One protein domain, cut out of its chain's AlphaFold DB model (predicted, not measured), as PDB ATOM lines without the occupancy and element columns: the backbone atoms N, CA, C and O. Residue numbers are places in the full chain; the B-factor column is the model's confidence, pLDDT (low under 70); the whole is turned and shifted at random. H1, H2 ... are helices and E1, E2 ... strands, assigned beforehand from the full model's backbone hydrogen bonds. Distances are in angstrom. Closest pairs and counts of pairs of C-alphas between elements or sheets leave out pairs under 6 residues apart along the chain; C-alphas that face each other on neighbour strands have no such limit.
ATOM      1  N   ILE A   4     -23.737   4.016 -38.366       83.38
ATOM      2  CA  ILE A   4     -25.143   3.741 -38.038       83.38
ATOM      3  C   ILE A   4     -25.373   3.329 -36.573       83.38
ATOM      4  O   ILE A   4     -26.360   3.748 -35.977       83.38
ATOM      5  N   ASN A   5     -24.460   2.562 -35.959       85.44
ATOM      6  CA  ASN A   5     -24.671   2.033 -34.602       85.44
ATOM      7  C   ASN A   5     -24.679   3.122 -33.525       85.44
ATOM      8  O   ASN A   5     -25.251   2.918 -32.458       85.44
ATOM      9  N   CYS A   6     -24.080   4.280 -33.812       87.94
ATOM     10  CA  CYS A   6     -24.092   5.432 -32.917       87.94
ATOM     11  C   CYS A   6     -25.479   6.086 -32.812       87.94
ATOM     12  O   CYS A   6     -25.724   6.821 -31.858       87.94
ATOM     13  N   TYR A   7     -26.376   5.828 -33.769       89.75
ATOM     14  CA  TYR A   7     -27.755   6.331 -33.775       89.75
ATOM     15  C   TYR A   7     -28.770   5.305 -33.255       89.75
ATOM     16  O   TYR A   7     -29.904   5.671 -32.954       89.75
ATOM     17  N   LEU A   8     -28.382   4.027 -33.185       91.06
ATOM     18  CA  LEU A   8     -29.279   2.935 -32.827       91.06
ATOM     19  C   LEU A   8     -29.332   2.739 -31.308       91.06
ATOM     20  O   LEU A   8     -28.279   2.615 -30.675       91.06
ATOM     21  N   PRO A   9     -30.532   2.634 -30.724       92.19
ATOM     22  CA  PRO A   9     -30.697   2.144 -29.368       92.19
ATOM     23  C   PRO A   9     -30.597   0.615 -29.344       92.19
ATOM     24  O   PRO A   9     -30.689  -0.057 -30.372       92.19
ATOM     25  N   THR A  10     -30.489   0.045 -28.152       90.25
ATOM     26  CA  THR A  10     -30.833  -1.358 -27.915       90.25
ATOM     27  C   THR A  10     -32.318  -1.458 -27.564       90.25
ATOM     28  O   THR A  10     -32.775  -0.828 -26.609       90.25
ATOM     29  N   MET A  11     -33.060  -2.277 -28.312       90.69
ATOM     30  CA  MET A  11     -34.495  -2.542 -28.131       90.69
ATOM     31  C   MET A  11     -34.727  -4.039 -27.922       90.69
ATOM     32  O   MET A  11     -35.107  -4.756 -28.839       90.69
ATOM     33  N   VAL A  12     -34.448  -4.535 -26.718       89.62
ATOM     34  CA  VAL A  12     -34.609  -5.958 -26.379       89.62
ATOM     35  C   VAL A  12     -35.685  -6.088 -25.310       89.62
ATOM     36  O   VAL A  12     -35.569  -5.468 -24.254       89.62
ATOM     37  N   THR A  13     -36.714  -6.899 -25.568       93.56
ATOM     38  CA  THR A  13     -37.838  -7.120 -24.638       93.56
ATOM     39  C   THR A  13     -37.354  -7.558 -23.258       93.56
ATOM     40  O   THR A  13     -37.794  -7.009 -22.253       93.56
ATOM     41  N   ASP A  14     -36.365  -8.452 -23.191       93.38
ATOM     42  CA  ASP A  14     -35.807  -8.937 -21.922       93.38
ATOM     43  C   ASP A  14     -35.123  -7.848 -21.086       93.38
ATOM     44  O   ASP A  14     -34.935  -8.032 -19.879       93.38
ATOM     45  N   ASN A  15     -34.784  -6.703 -21.684       94.56
ATOM     46  CA  ASN A  15     -34.226  -5.566 -20.961       94.56
ATOM     47  C   ASN A  15     -35.312  -4.667 -20.349       94.56
ATOM     48  O   ASN A  15     -34.975  -3.848 -19.495       94.56
ATOM     49  N   LEU A  16     -36.586  -4.800 -20.734       96.81
ATOM     50  CA  LEU A  16     -37.700  -4.017 -20.186       96.81
ATOM     51  C   LEU A  16     -38.205  -4.581 -18.858       96.81
ATOM     52  O   LEU A  16     -38.176  -5.788 -18.620       96.81
ATOM     53  N   LYS A  17     -38.695  -3.712 -17.974       97.69
ATOM     54  CA  LYS A  17     -39.336  -4.145 -16.728       97.69
ATOM     55  C   LYS A  17     -40.640  -4.918 -17.026       97.69
ATOM     56  O   LYS A  17     -41.297  -4.624 -18.025       97.69
ATOM     57  N   PRO A  18     -41.031  -5.904 -16.191       97.81
ATOM     58  CA  PRO A  18     -42.199  -6.749 -16.464       97.81
ATOM     59  C   PRO A  18     -43.523  -5.988 -16.613       97.81
ATOM     60  O   PRO A  18     -44.347  -6.351 -17.444       97.81
ATOM     61  N   ASP A  19     -43.724  -4.927 -15.834       97.19
ATOM     62  CA  ASP A  19     -44.889  -4.046 -15.923       97.19
ATOM     63  C   ASP A  19     -44.975  -3.348 -17.285       97.19
ATOM     64  O   ASP A  19     -46.045  -3.310 -17.885       97.19
ATOM     65  N   ILE A  20     -43.838  -2.900 -17.823       97.81
ATOM     66  CA  ILE A  20     -43.778  -2.299 -19.157       97.81
ATOM     67  C   ILE A  20     -44.145  -3.332 -20.216       97.81
ATOM     68  O   ILE A  20     -44.969  -3.049 -21.070       97.81
ATOM     69  N   ILE A  21     -43.590  -4.545 -20.147       97.94
ATOM     70  CA  ILE A  21     -43.907  -5.628 -21.094       97.94
ATOM     71  C   ILE A  21     -45.417  -5.927 -21.106       97.94
ATOM     72  O   ILE A  21     -46.007  -6.100 -22.175       97.94
ATOM     73  N   ASN A  22     -46.051  -5.939 -19.932       96.94
ATOM     74  CA  ASN A  22     -47.486  -6.191 -19.794       96.94
ATOM     75  C   ASN A  22     -48.354  -5.084 -20.410       96.94
ATOM     76  O   ASN A  22     -49.430  -5.393 -20.913       96.94
ATOM     77  N   ASN A  23     -47.888  -3.829 -20.434       95.50
ATOM     78  CA  ASN A  23     -48.606  -2.725 -21.088       95.50
ATOM     79  C   ASN A  23     -48.727  -2.901 -22.614       95.50
ATOM     80  O   ASN A  23     -49.527  -2.212 -23.242       95.50
ATOM     81  N   TYR A  24     -47.953  -3.819 -23.201       96.56
ATOM     82  CA  TYR A  24     -47.964  -4.134 -24.631       96.56
ATOM     83  C   TYR A  24     -48.343  -5.597 -24.897       96.56
ATOM     84  O   TYR A  24     -47.804  -6.216 -25.815       96.56
ATOM     85  N   ASP A  25     -49.208  -6.183 -24.064       96.19
ATOM     86  CA  ASP A  25     -49.698  -7.564 -24.212       96.19
ATOM     87  C   ASP A  25     -48.573  -8.613 -24.327       96.19
ATOM     88  O   ASP A  25     -48.688  -9.623 -25.023       96.19
ATOM     89  N   GLY A  26     -47.438  -8.364 -23.664       96.38
ATOM     90  CA  GLY A  26     -46.267  -9.238 -23.718       96.38
ATOM     91  C   GLY A  26     -45.347  -9.022 -24.924       96.38
ATOM     92  O   GLY A  26     -44.291  -9.650 -24.989       96.38
ATOM     93  N   ASN A  27     -45.700  -8.138 -25.863       95.75
ATOM     94  CA  ASN A  27     -44.961  -7.915 -27.105       95.75
ATOM     95  C   ASN A  27     -44.719  -6.416 -27.399       95.75
ATOM     96  O   ASN A  27     -45.306  -5.856 -28.328       95.75
ATOM     97  N   PRO A  28     -43.823  -5.748 -26.646       96.50
ATOM     98  CA  PRO A  28     -43.535  -4.319 -26.808       96.50
ATOM     99  C   PRO A  28     -42.830  -3.952 -28.121       96.50
ATOM    100  O   PRO A  28     -42.799  -2.773 -28.480       96.50
ATOM    101  N   TYR A  29     -42.255  -4.933 -28.824       96.31
ATOM    102  CA  TYR A  29     -41.502  -4.722 -30.059       96.31
ATOM    103  C   TYR A  29     -41.864  -5.766 -31.139       96.31
ATOM    104  O   TYR A  29     -41.087  -6.688 -31.390       96.31
ATOM    105  N   PRO A  30     -43.040  -5.654 -31.785       95.19
ATOM    106  CA  PRO A  30     -43.489  -6.610 -32.804       95.19
ATOM    107  C   PRO A  30     -42.752  -6.506 -34.156       95.19
ATOM    108  O   PRO A  30     -42.911  -7.383 -35.005       95.19
ATOM    109  N   GLY A  31     -42.007  -5.423 -34.388       95.19
ATOM    110  CA  GLY A  31     -41.248  -5.138 -35.605       95.19
ATOM    111  C   GLY A  31     -39.783  -5.575 -35.518       95.19
ATOM    112  O   GLY A  31     -39.434  -6.552 -34.858       95.19
ATOM    113  N   PHE A  32     -38.891  -4.855 -36.202       93.44
ATOM    114  CA  PHE A  32     -37.458  -5.134 -36.128       93.44
ATOM    115  C   PHE A  32     -36.847  -4.554 -34.847       93.44
ATOM    116  O   PHE A  32     -37.155  -3.434 -34.445       93.44
ATOM    117  N   THR A  33     -35.935  -5.296 -34.222       90.19
ATOM    118  CA  THR A  33     -35.328  -4.916 -32.939       90.19
ATOM    119  C   THR A  33     -33.807  -4.890 -33.027       90.19
ATOM    120  O   THR A  33     -33.184  -5.961 -33.019       90.19
ATOM    121  N   PRO A  34     -33.175  -3.706 -33.103       86.31
ATOM    122  CA  PRO A  34     -31.728  -3.589 -32.977       86.31
ATOM    123  C   PRO A  34     -31.285  -4.047 -31.578       86.31
ATOM    124  O   PRO A  34     -31.674  -3.466 -30.563       86.31
ATOM    125  N   SER A  35     -30.485  -5.113 -31.504       84.25
ATOM    126  CA  SER A  35     -30.087  -5.749 -30.235       84.25
ATOM    127  C   SER A  35     -28.700  -5.333 -29.726       84.25
ATOM    128  O   SER A  35     -28.290  -5.769 -28.653       84.25
ATOM    129  N   SER A  36     -27.964  -4.506 -30.480       79.69
ATOM    130  CA  SER A  36     -26.563  -4.147 -30.191       79.69
ATOM    131  C   SER A  36     -26.219  -2.699 -30.602       79.69
ATOM    132  O   SER A  36     -25.158  -2.430 -31.165       79.69
ATOM    133  N   GLY A  37     -27.149  -1.764 -30.373       83.75
ATOM    134  CA  GLY A  37     -26.953  -0.330 -30.623       83.75
ATOM    135  C   GLY A  37     -26.244   0.390 -29.467       83.75
ATOM    136  O   GLY A  37     -26.469   0.057 -28.303       83.75
ATOM    137  N   TRP A  38     -25.413   1.390 -29.786       86.56
ATOM    138  CA  TRP A  38     -24.595   2.164 -28.834       86.56
ATOM    139  C   TRP A  38     -24.937   3.650 -28.913       86.56
ATOM    140  O   TRP A  38     -24.046   4.473 -29.141       86.56
ATOM    141  N   GLN A  39     -26.231   3.972 -28.830       87.25
ATOM    142  CA  GLN A  39     -26.793   5.314 -28.984       87.25
ATOM    143  C   GLN A  39     -25.929   6.402 -28.314       87.25
ATOM    144  O   GLN A  39     -26.085   6.741 -27.148       87.25
ATOM    145  N   SER A  40     -25.026   6.986 -29.092       88.62
ATOM    146  CA  SER A  40     -24.094   8.042 -28.684       88.62
ATOM    147  C   SER A  40     -24.435   9.359 -29.369       88.62
ATOM    148  O   SER A  40     -23.892  10.405 -29.018       88.62
ATOM    149  N   ILE A  41     -25.363   9.322 -30.330       90.56
ATOM    150  CA  ILE A  41     -25.901  10.481 -31.025       90.56
ATOM    151  C   ILE A  41     -27.427  10.437 -30.917       90.56
ATOM    152  O   ILE A  41     -28.079   9.549 -31.462       90.56
ATOM    153  N   ALA A  42     -27.997  11.430 -30.236       92.94
ATOM    154  CA  ALA A  42     -29.438  11.602 -30.083       92.94
ATOM    155  C   ALA A  42     -29.858  13.027 -30.489       92.94
ATOM    156  O   ALA A  42     -29.060  13.962 -30.348       92.94
ATOM    157  N   PRO A  43     -31.091  13.233 -30.987       95.88
ATOM    158  CA  PRO A  43     -31.585  14.573 -31.274       95.88
ATOM    159  C   PRO A  43     -31.680  15.407 -29.992       95.88
ATOM    160  O   PRO A  43     -32.269  14.966 -29.005       95.88
ATOM    161  N   ASN A  44     -31.143  16.629 -30.018       95.56
ATOM    162  CA  ASN A  44     -31.359  17.614 -28.958       95.56
ATOM    163  C   ASN A  44     -32.773  18.212 -29.118       95.56
ATOM    164  O   ASN A  44     -33.015  18.856 -30.145       95.56
ATOM    165  N   PRO A  45     -33.684  18.068 -28.135       97.06
ATOM    166  CA  PRO A  45     -35.060  18.553 -28.234       97.06
ATOM    167  C   PRO A  45     -35.176  20.037 -28.585       97.06
ATOM    168  O   PRO A  45     -35.980  20.403 -29.435       97.06
ATOM    169  N   ALA A  46     -34.317  20.894 -28.024       95.50
ATOM    170  CA  ALA A  46     -34.326  22.318 -28.356       95.50
ATOM    171  C   ALA A  46     -34.013  22.554 -29.842       95.50
ATOM    172  O   ALA A  46     -34.594  23.425 -30.480       95.50
ATOM    173  N   VAL A  47     -33.111  21.759 -30.422       96.06
ATOM    174  CA  VAL A  47     -32.751  21.858 -31.841       96.06
ATOM    175  C   VAL A  47     -33.866  21.305 -32.732       96.06
ATOM    176  O   VAL A  47     -34.108  21.862 -33.803       96.06
ATOM    177  N   VAL A  48     -34.559  20.246 -32.302       97.56
ATOM    178  CA  VAL A  48     -35.741  19.704 -32.993       97.56
ATOM    179  C   VAL A  48     -36.836  20.771 -33.084       97.56
ATOM    180  O   VAL A  48     -37.294  21.064 -34.188       97.56
ATOM    181  N   GLU A  49     -37.175  21.423 -31.968       95.94
ATOM    182  CA  GLU A  49     -38.220  22.458 -31.949       95.94
ATOM    183  C   GLU A  49     -37.864  23.715 -32.747       95.94
ATOM    184  O   GLU A  49     -38.740  24.344 -33.340       95.94
ATOM    185  N   GLU A  50     -36.582  24.077 -32.812       95.56
ATOM    186  CA  GLU A  50     -36.140  25.185 -33.664       95.56
ATOM    187  C   GLU A  50     -36.212  24.861 -35.148       95.56
ATOM    188  O   GLU A  50     -36.428  25.760 -35.948       95.56
ATOM    189  N   SER A  51     -36.016  23.602 -35.533       97.31
ATOM    190  CA  SER A  51     -35.865  23.237 -36.944       97.31
ATOM    191  C   SER A  51     -37.201  22.921 -37.593       97.31
ATOM    192  O   SER A  51     -37.480  23.351 -38.708       97.31
ATOM    193  N   PHE A  52     -38.035  22.147 -36.903       98.38
ATOM    194  CA  PHE A  52     -39.212  21.550 -37.509       98.38
ATOM    195  C   PHE A  52     -40.470  22.279 -37.068       98.38
ATOM    196  O   PHE A  52     -41.036  21.996 -36.013       98.38
ATOM    197  N   TYR A  53     -40.905  23.229 -37.889       98.38
ATOM    198  CA  TYR A  53     -42.061  24.065 -37.582       98.38
ATOM    199  C   TYR A  53     -43.363  23.259 -37.574       98.38
ATOM    200  O   TYR A  53     -43.441  22.163 -38.126       98.38
ATOM    201  N   ILE A  54     -44.399  23.824 -36.965       97.88
ATOM    202  CA  ILE A  54     -45.786  23.397 -37.151       97.88
ATOM    203  C   ILE A  54     -46.437  24.299 -38.199       97.88
ATOM    204  O   ILE A  54     -46.112  25.487 -38.249       97.88
ATOM    205  N   VAL A  55     -47.388  23.785 -38.979       97.56
ATOM    206  CA  VAL A  55     -48.364  24.635 -39.679       97.56
ATOM    207  C   VAL A  55     -49.468  24.988 -38.684       97.56
ATOM    208  O   VAL A  55     -50.221  24.128 -38.231       97.56
ATOM    209  N   ASP A  56     -49.501  26.253 -38.287       96.88
ATOM    210  CA  ASP A  56     -50.313  26.760 -37.187       96.88
ATOM    211  C   ASP A  56     -51.764  27.048 -37.616       96.88
ATOM    212  O   ASP A  56     -52.133  26.911 -38.784       96.88
ATOM    213  N   LEU A  57     -52.604  27.468 -36.668       95.50
ATOM    214  CA  LEU A  57     -54.046  27.672 -36.855       95.50
ATOM    215  C   LEU A  57     -54.407  28.688 -37.953       95.50
ATOM    216  O   LEU A  57     -55.481  28.592 -38.539       95.50
ATOM    217  N   ASP A  58     -53.528  29.649 -38.237       95.75
ATOM    218  CA  ASP A  58     -53.699  30.655 -39.295       95.75
ATOM    219  C   ASP A  58     -53.026  30.262 -40.623       95.75
ATOM    220  O   ASP A  58     -52.912  31.083 -41.535       95.75
ATOM    221  N   GLY A  59     -52.542  29.023 -40.728       95.31
ATOM    222  CA  GLY A  59     -51.840  28.507 -41.896       95.31
ATOM    223  C   GLY A  59     -50.395  28.986 -42.034       95.31
ATOM    224  O   GLY A  59     -49.731  28.583 -42.988       95.31
ATOM    225  N   LYS A  60     -49.874  29.814 -41.115       95.94
ATOM    226  CA  LYS A  60     -48.449  30.175 -41.089       95.94
ATOM    227  C   LYS A  60     -47.649  29.114 -40.348       95.94
ATOM    228  O   LYS A  60     -48.156  28.454 -39.449       95.94
ATOM    229  N   ALA A  61     -46.376  28.969 -40.702       97.75
ATOM    230  CA  ALA A  61     -45.503  28.023 -40.025       97.75
ATOM    231  C   ALA A  61     -44.668  28.695 -38.930       97.75
ATOM    232  O   ALA A  61     -44.029  29.715 -39.190       97.75
ATOM    233  N   ARG A  62     -44.664  28.105 -37.730       96.81
ATOM    234  CA  ARG A  62     -43.989  28.624 -36.526       96.81
ATOM    235  C   ARG A  62     -43.319  27.507 -35.737       96.81
ATOM    236  O   ARG A  62     -43.688  26.341 -35.877       96.81
ATOM    237  N   ARG A  63     -42.384  27.862 -34.855       97.88
ATOM    238  CA  ARG A  63     -41.932  26.946 -33.798       97.88
ATOM    239  C   ARG A  63     -43.107  26.607 -32.877       97.88
ATOM    240  O   ARG A  63     -43.999  27.432 -32.691       97.88
ATOM    241  N   TRP A  64     -43.098  25.406 -32.301       97.50
ATOM    242  CA  TRP A  64     -44.211  24.880 -31.505       97.50
ATOM    243  C   TRP A  64     -44.648  25.823 -30.374       97.50
ATOM    244  O   TRP A  64     -45.788  26.282 -30.383       97.50
ATOM    245  N   GLU A  65     -43.749  26.197 -29.462       97.06
ATOM    246  CA  GLU A  65     -44.098  27.049 -28.307       97.06
ATOM    247  C   GLU A  65     -44.373  28.521 -28.677       97.06
ATOM    248  O   GLU A  65     -44.855  29.293 -27.856       97.06
ATOM    249  N   GLU A  66     -44.113  28.918 -29.926       97.38
ATOM    250  CA  GLU A  66     -44.426  30.254 -30.460       97.38
ATOM    251  C   GLU A  66     -45.774  30.286 -31.203       97.38
ATOM    252  O   GLU A  66     -46.174  31.318 -31.747       97.38
ATOM    253  N   SER A  67     -46.456  29.144 -31.286       97.81
ATOM    254  CA  SER A  67     -47.667  28.984 -32.082       97.81
ATOM    255  C   SER A  67     -48.941  29.393 -31.345       97.81
ATOM    256  O   SER A  67     -49.059  29.287 -30.122       97.81
ATOM    257  N   GLN A  68     -49.954  29.788 -32.115       97.88
ATOM    258  CA  GLN A  68     -51.308  29.994 -31.610       97.88
ATOM    259  C   GLN A  68     -51.901  28.681 -31.097       97.88
ATOM    260  O   GLN A  68     -52.631  28.688 -30.109       97.88
ATOM    261  N   LYS A  69     -51.575  27.549 -31.737       96.62
ATOM    262  CA  LYS A  69     -51.978  26.213 -31.279       96.62
ATOM    263  C   LYS A  69     -51.480  25.926 -29.859       96.62
ATOM    264  O   LYS A  69     -52.279  25.500 -29.027       96.62
ATOM    265  N   PHE A  70     -50.209  26.205 -29.566       98.06
ATOM    266  CA  PHE A  70     -49.648  26.082 -28.220       98.06
ATOM    267  C   PHE A  70     -50.345  27.028 -27.244       98.06
ATOM    268  O   PHE A  70     -50.924  26.568 -26.267       98.06
ATOM    269  N   ALA A  71     -50.390  28.327 -27.557       98.12
ATOM    270  CA  ALA A  71     -51.008  29.330 -26.688       98.12
ATOM    271  C   ALA A  71     -52.487  29.039 -26.372       98.12
ATOM    272  O   ALA A  71     -52.978  29.376 -25.298       98.12
ATOM    273  N   LYS A  72     -53.211  28.415 -27.309       97.69
ATOM    274  CA  LYS A  72     -54.627  28.074 -27.155       97.69
ATOM    275  C   LYS A  72     -54.857  26.835 -26.293       97.69
ATOM    276  O   LYS A  72     -55.832  26.793 -25.549       97.69
ATOM    277  N   GLU A 102     -48.931  16.870 -34.687       94.25
ATOM    278  CA  GLU A 102     -49.870  17.019 -35.804       94.25
ATOM    279  C   GLU A 102     -49.474  18.212 -36.697       94.25
ATOM    280  O   GLU A 102     -49.321  19.336 -36.213       94.25
ATOM    281  N   ASN A 103     -49.379  17.971 -38.012       93.69
ATOM    282  CA  ASN A 103     -49.065  18.964 -39.052       93.69
ATOM    283  C   ASN A 103     -47.704  19.662 -38.881       93.69
ATOM    284  O   ASN A 103     -47.585  20.883 -39.037       93.69
ATOM    285  N   ARG A 104     -46.663  18.885 -38.569       96.81
ATOM    286  CA  ARG A 104     -45.275  19.356 -38.576       96.81
ATOM    287  C   ARG A 104     -44.731  19.486 -39.993       96.81
ATOM    288  O   ARG A 104     -45.267  18.922 -40.946       96.81
ATOM    289  N   ASP A 105     -43.626  20.214 -40.098       98.50
ATOM    290  CA  ASP A 105     -42.689  20.133 -41.214       98.50
ATOM    291  C   ASP A 105     -42.484  18.664 -41.598       98.50
ATOM    292  O   ASP A 105     -42.148  17.840 -40.746       98.50
ATOM    293  N   LYS A 106     -42.682  18.323 -42.873       98.44
ATOM    294  CA  LYS A 106     -42.627  16.931 -43.342       98.44
ATOM    295  C   LYS A 106     -41.296  16.253 -43.018       98.44
ATOM    296  O   LYS A 106     -41.266  15.048 -42.786       98.44
ATOM    297  N   ARG A 107     -40.203  17.020 -42.945       98.50
ATOM    298  CA  ARG A 107     -38.871  16.507 -42.602       98.50
ATOM    299  C   ARG A 107     -38.776  16.046 -41.152       98.50
ATOM    300  O   ARG A 107     -37.902  15.234 -40.873       98.50
ATOM    301  N   PHE A 108     -39.641  16.512 -40.247       98.62
ATOM    302  CA  PHE A 108     -39.707  16.020 -38.867       98.62
ATOM    303  C   PHE A 108     -39.885  14.500 -38.846       98.62
ATOM    304  O   PHE A 108     -39.051  13.791 -38.285       98.62
ATOM    305  N   TYR A 109     -40.911  14.017 -39.551       97.62
ATOM    306  CA  TYR A 109     -41.304  12.607 -39.589       97.62
ATOM    307  C   TYR A 109     -40.260  11.702 -40.262       97.62
ATOM    308  O   TYR A 109     -40.208  10.512 -39.981       97.62
ATOM    309  N   GLU A 110     -39.405  12.273 -41.113       95.50
ATOM    310  CA  GLU A 110     -38.315  11.566 -41.801       95.50
ATOM    311  C   GLU A 110     -36.966  11.696 -41.073       95.50
ATOM    312  O   GLU A 110     -35.993  11.014 -41.401       95.50
ATOM    313  N   THR A 111     -36.867  12.607 -40.097       96.81
ATOM    314  CA  THR A 111     -35.605  12.899 -39.408       96.81
ATOM    315  C   THR A 111     -35.544  12.292 -38.027       96.81
ATOM    316  O   THR A 111     -34.478  11.795 -37.652       96.81
ATOM    317  N   VAL A 112     -36.649  12.308 -37.282       97.75
ATOM    318  CA  VAL A 112     -36.682  11.827 -35.903       97.75
ATOM    319  C   VAL A 112     -37.834  10.860 -35.656       97.75
ATOM    320  O   VAL A 112     -38.920  11.016 -36.203       97.75
ATOM    321  N   ALA A 113     -37.595   9.880 -34.788       97.75
ATOM    322  CA  ALA A 113     -38.650   9.130 -34.124       97.75
ATOM    323  C   ALA A 113     -39.105   9.920 -32.897       97.75
ATOM    324  O   ALA A 113     -38.276  10.527 -32.211       97.75
ATOM    325  N   TYR A 114     -40.407   9.919 -32.645       98.12
ATOM    326  CA  TYR A 114     -41.084  10.754 -31.660       98.12
ATOM    327  C   TYR A 114     -42.230   9.973 -31.017       98.12
ATOM    328  O   TYR A 114     -42.733   9.015 -31.605       98.12
ATOM    329  N   ASP A 115     -42.630  10.385 -29.815       98.44
ATOM    330  CA  ASP A 115     -43.702   9.742 -29.050       98.44
ATOM    331  C   ASP A 115     -45.022   9.655 -29.843       98.44
ATOM    332  O   ASP A 115     -45.503  10.655 -30.377       98.44
ATOM    333  N   GLY A 116     -45.592   8.452 -29.939       96.56
ATOM    334  CA  GLY A 116     -46.776   8.156 -30.755       96.56
ATOM    335  C   GLY A 116     -46.475   7.849 -32.231       96.56
ATOM    336  O   GLY A 116     -47.387   7.507 -32.983       96.56
ATOM    337  N   GLY A 117     -45.213   7.953 -32.652       96.94
ATOM    338  CA  GLY A 117     -44.734   7.528 -33.965       96.94
ATOM    339  C   GLY A 117     -44.345   6.047 -34.008       96.94
ATOM    340  O   GLY A 117     -44.724   5.241 -33.155       96.94
ATOM    341  N   THR A 118     -43.544   5.680 -35.010       96.50
ATOM    342  CA  THR A 118     -42.989   4.327 -35.142       96.50
ATOM    343  C   THR A 118     -41.476   4.349 -35.319       96.50
ATOM    344  O   THR A 118     -40.898   5.314 -35.821       96.50
ATOM    345  N   TYR A 119     -40.821   3.268 -34.900       96.69
ATOM    346  CA  TYR A 119     -39.395   3.041 -35.110       96.69
ATOM    347  C   TYR A 119     -39.149   1.552 -35.344       96.69
ATOM    348  O   TYR A 119     -39.546   0.708 -34.540       96.69
ATOM    349  N   PHE A 120     -38.553   1.214 -36.485       95.38
ATOM    350  CA  PHE A 120     -38.371  -0.154 -36.972       95.38
ATOM    351  C   PHE A 120     -39.673  -0.975 -37.031       95.38
ATOM    352  O   PHE A 120     -39.677  -2.187 -36.829       95.38
ATOM    353  N   GLY A 121     -40.798  -0.312 -37.305       95.62
ATOM    354  CA  GLY A 121     -42.125  -0.939 -37.312       95.62
ATOM    355  C   GLY A 121     -42.718  -1.196 -35.920       95.62
ATOM    356  O   GLY A 121     -43.808  -1.746 -35.827       95.62
ATOM    357  N   ASN A 122     -42.039  -0.785 -34.848       96.25
ATOM    358  CA  ASN A 122     -42.562  -0.812 -33.483       96.25
ATOM    359  C   ASN A 122     -43.214   0.528 -33.145       96.25
ATOM    360  O   ASN A 122     -42.757   1.566 -33.630       96.25
ATOM    361  N   SER A 123     -44.215   0.524 -32.266       96.31
ATOM    362  CA  SER A 123     -44.691   1.756 -31.628       96.31
ATOM    363  C   SER A 123     -43.537   2.415 -30.875       96.31
ATOM    364  O   SER A 123     -42.824   1.745 -30.124       96.31
ATOM    365  N   PHE A 124     -43.342   3.713 -31.089       97.69
ATOM    366  CA  PHE A 124     -42.343   4.498 -30.378       97.69
ATOM    367  C   PHE A 124     -43.036   5.289 -29.268       97.69
ATOM    368  O   PHE A 124     -43.667   6.313 -29.526       97.69
ATOM    369  N   ASP A 125     -42.935   4.793 -28.039       97.50
ATOM    370  CA  ASP A 125     -43.554   5.398 -26.862       97.50
ATOM    371  C   ASP A 125     -42.461   5.870 -25.897       97.50
ATOM    372  O   ASP A 125     -41.862   5.078 -25.163       97.50
ATOM    373  N   SER A 126     -42.116   7.157 -25.976       97.38
ATOM    374  CA  SER A 126     -41.024   7.753 -25.196       97.38
ATOM    375  C   SER A 126     -41.504   8.498 -23.955       97.38
ATOM    376  O   SER A 126     -40.666   9.013 -23.210       97.38
ATOM    377  N   ARG A 127     -42.817   8.522 -23.686       97.38
ATOM    378  CA  ARG A 127     -43.385   9.026 -22.426       97.38
ATOM    379  C   ARG A 127     -43.045   8.117 -21.244       97.38
ATOM    380  O   ARG A 127     -42.682   6.954 -21.410       97.38
ATOM    381  N   ARG A 128     -43.180   8.621 -20.016       97.25
ATOM    382  CA  ARG A 128     -42.961   7.816 -18.798       97.25
ATOM    383  C   ARG A 128     -43.845   6.563 -18.804       97.25
ATOM    384  O   ARG A 128     -45.060   6.668 -18.907       97.25
ATOM    385  N   GLY A 129     -43.233   5.389 -18.656       95.88
ATOM    386  CA  GLY A 129     -43.928   4.097 -18.740       95.88
ATOM    387  C   GLY A 129     -44.045   3.521 -20.159       95.88
ATOM    388  O   GLY A 129     -44.527   2.399 -20.307       95.88
ATOM    389  N   GLY A 130     -43.572   4.243 -21.179       97.38
ATOM    390  CA  GLY A 130     -43.511   3.780 -22.560       97.38
ATOM    391  C   GLY A 130     -42.311   2.871 -22.847       97.38
ATOM    392  O   GLY A 130     -41.298   2.915 -22.140       97.38
ATOM    393  N   ASN A 131     -42.383   2.046 -23.893       97.12
ATOM    394  CA  ASN A 131     -41.341   1.079 -24.266       97.12
ATOM    395  C   ASN A 131     -39.984   1.729 -24.603       97.12
ATOM    396  O   ASN A 131     -38.947   1.102 -24.410       97.12
ATOM    397  N   MET A 132     -39.958   2.993 -25.031       96.69
ATOM    398  CA  MET A 132     -38.738   3.722 -25.396       96.69
ATOM    399  C   MET A 132     -38.233   4.663 -24.300       96.69
ATOM    400  O   MET A 132     -37.229   5.354 -24.497       96.69
ATOM    401  N   HIS A 133     -38.886   4.722 -23.142       96.50
ATOM    402  CA  HIS A 133     -38.457   5.596 -22.057       96.50
ATOM    403  C   HIS A 133     -37.281   4.983 -21.268       96.50
ATOM    404  O   HIS A 133     -37.344   3.812 -20.898       96.50
ATOM    405  N   PRO A 134     -36.214   5.739 -20.935       93.88
ATOM    406  CA  PRO A 134     -35.031   5.182 -20.265       93.88
ATOM    407  C   PRO A 134     -35.308   4.471 -18.931       93.88
ATOM    408  O   PRO A 134     -34.650   3.491 -18.593       93.88
ATOM    409  N   GLU A 135     -36.305   4.929 -18.171       94.56
ATOM    410  CA  GLU A 135     -36.690   4.303 -16.896       94.56
ATOM    411  C   GLU A 135     -37.515   3.019 -17.062       94.56
ATOM    412  O   GLU A 135     -37.782   2.339 -16.073       94.56
ATOM    413  N   SER A 136     -37.914   2.661 -18.281       96.50
ATOM    414  CA  SER A 136     -38.677   1.441 -18.561       96.50
ATOM    415  C   SER A 136     -37.804   0.183 -18.586       96.50
ATOM    416  O   SER A 136     -38.315  -0.938 -18.590       96.50
ATOM    417  N   PHE A 137     -36.480   0.343 -18.565       95.44
ATOM    418  CA  PHE A 137     -35.517  -0.752 -18.608       95.44
ATOM    419  C   PHE A 137     -35.114  -1.217 -17.201       95.44
ATOM    420  O   PHE A 137     -35.060  -0.433 -16.253       95.44
ATOM    421  N   LYS A 138     -34.817  -2.517 -17.052       96.19
ATOM    422  CA  LYS A 138     -34.382  -3.147 -15.789       96.19
ATOM    423  C   LYS A 138     -33.072  -2.550 -15.269       96.19
ATOM    424  O   LYS A 138     -32.881  -2.460 -14.061       96.19
ATOM    425  N   ALA A 139     -32.182  -2.167 -16.183       93.19
ATOM    426  CA  ALA A 139     -30.901  -1.545 -15.887       93.19
ATOM    427  C   ALA A 139     -30.833  -0.150 -16.510       93.19
ATOM    428  O   ALA A 139     -31.212   0.043 -17.665       93.19
ATOM    429  N   SER A 140     -30.305   0.809 -15.755       89.38
ATOM    430  CA  SER A 140     -30.027   2.156 -16.248       89.38
ATOM    431  C   SER A 140     -28.832   2.122 -17.202       89.38
ATOM    432  O   SER A 140     -27.718   1.800 -16.792       89.38
ATOM    433  N   ASN A 141     -29.062   2.437 -18.476       89.69
ATOM    434  CA  ASN A 141     -28.036   2.426 -19.514       89.69
ATOM    435  C   ASN A 141     -28.372   3.472 -20.589       89.69
ATOM    436  O   ASN A 141     -29.510   3.551 -21.047       89.69
ATOM    437  N   ASN A 142     -27.376   4.252 -21.008       89.25
ATOM    438  CA  ASN A 142     -27.529   5.304 -22.018       89.25
ATOM    439  C   ASN A 142     -27.736   4.779 -23.450       89.25
ATOM    440  O   ASN A 142     -28.051   5.559 -24.340       89.25
ATOM    441  N   SER A 143     -27.583   3.474 -23.668       89.81
ATOM    442  CA  SER A 143     -27.815   2.822 -24.957       89.81
ATOM    443  C   SER A 143     -29.249   2.299 -25.115       89.81
ATOM    444  O   SER A 143     -29.573   1.742 -26.160       89.81
ATOM    445  N   TYR A 144     -30.098   2.392 -24.082       91.31
ATOM    446  CA  TYR A 144     -31.442   1.801 -24.067       91.31
ATOM    447  C   TYR A 144     -32.533   2.852 -24.297       91.31
ATOM    448  O   TYR A 144     -32.563   3.890 -23.634       91.31
ATOM    449  N   GLY A 145     -33.470   2.549 -25.200       91.44
ATOM    450  CA  GLY A 145     -34.620   3.412 -25.475       91.44
ATOM    451  C   GLY A 145     -34.230   4.745 -26.119       91.44
ATOM    452  O   GLY A 145     -33.505   4.771 -27.103       91.44
ATOM    453  N   SER A 146     -34.757   5.856 -25.605       94.75
ATOM    454  CA  SER A 146     -34.516   7.208 -26.116       94.75
ATOM    455  C   SER A 146     -34.124   8.166 -24.988       94.75
ATOM    456  O   SER A 146     -34.945   8.623 -24.194       94.75
ATOM    457  N   VAL A 147     -32.836   8.508 -24.906       94.50
ATOM    458  CA  VAL A 147     -32.318   9.335 -23.799       94.50
ATOM    459  C   VAL A 147     -32.825  10.783 -23.807       94.50
ATOM    460  O   VAL A 147     -32.869  11.412 -22.751       94.50
ATOM    461  N   THR A 148     -33.240  11.309 -24.967       96.81
ATOM    462  CA  THR A 148     -33.751  12.686 -25.114       96.81
ATOM    463  C   THR A 148     -35.259  12.777 -25.357       96.81
ATOM    464  O   THR A 148     -35.779  13.889 -25.453       96.81
ATOM    465  N   GLY A 149     -35.960  11.640 -25.448       97.19
ATOM    466  CA  GLY A 149     -37.353  11.556 -25.914       97.19
ATOM    467  C   GLY A 149     -37.496  11.411 -27.437       97.19
ATOM    468  O   GLY A 149     -38.597  11.150 -27.921       97.19
ATOM    469  N   TYR A 150     -36.385  11.518 -28.178       97.88
ATOM    470  CA  TYR A 150     -36.304  11.347 -29.630       97.88
ATOM    471  C   TYR A 150     -35.165  10.391 -30.023       97.88
ATOM    472  O   TYR A 150     -34.191  10.228 -29.283       97.88
ATOM    473  N   LEU A 151     -35.241   9.824 -31.230       96.81
ATOM    474  CA  LEU A 151     -34.126   9.152 -31.920       96.81
ATOM    475  C   LEU A 151     -33.984   9.679 -33.343       96.81
ATOM    476  O   LEU A 151     -34.945  10.202 -33.894       96.81
ATOM    477  N   PHE A 152     -32.814   9.524 -33.963       95.25
ATOM    478  CA  PHE A 152     -32.669   9.824 -35.388       95.25
ATOM    479  C   PHE A 152     -33.202   8.677 -36.260       95.25
ATOM    480  O   PHE A 152     -32.880   7.508 -36.047       95.25
ATOM    481  N   VAL A 153     -33.996   9.045 -37.266       93.88
ATOM    482  CA  VAL A 153     -34.437   8.194 -38.386       93.88
ATOM    483  C   VAL A 153     -33.603   8.495 -39.628       93.88
ATOM    484  O   VAL A 153     -33.187   7.582 -40.343       93.88
TER     485      VAL A 153
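This is residues 4 to 72 and 102 to 153 of the 319 residues of the protein "RagB/SusD family nutrient uptake outer membrane protein" of Bacteroides ovatus (UniProt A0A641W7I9). There is little regular structure: mostly winding loops, with the small hairpin E1-E2 near the middle, H1 toward one end, H4 and H2 toward the other and H3 farther out. The printed part has 121 residues; along the chain come H1, H2, H3, H4, E1, E2, an antiparallel two-strand sheet and a mixed class with 29 residues in named elements. It is compact, with a radius of gyration of the C-alphas of 15.4 A, and elongated, spanning 47 by 29 by 23 A.

E1 is residues 117 to 119 and E2 122 to 124, ending at C-alpha 124 (-42.343, 4.498, -30.378). H4 is residues 106 to 111, 9.0 A long; H2, 45 to 51, 9.9 A; H3, 68 to 72; H1, 18 to 22, from C-alpha 18 (-42.199, -6.749, -16.464).

In the hairpin E1 and E2, at 127 degrees, N 119 and O 122 are 2.9 A apart, within hydrogen-bond range. Residues 112 to 113 pair antiparallel with 151 to 152. H2 and H4 are close but not clearly touching, the closest C-alphas, Val 48 and Phe 108, 8.0 A apart; their tilt is steep, 41 degrees, opposite ways. H1 and H3 are apart. Each O i to N i+4 pair is within range in H1, H2 and H3, and 1 of 2 in H4.

The farthest C-alphas, Asp 14 and Asp 58, are 46.8 A apart. Residues 73 to 101 are cut out, with 14.8 A between C-alphas 72 and 102. The links H1 to H2 and H2 to H3 are long. No printed residue is under 70 in pLDDT.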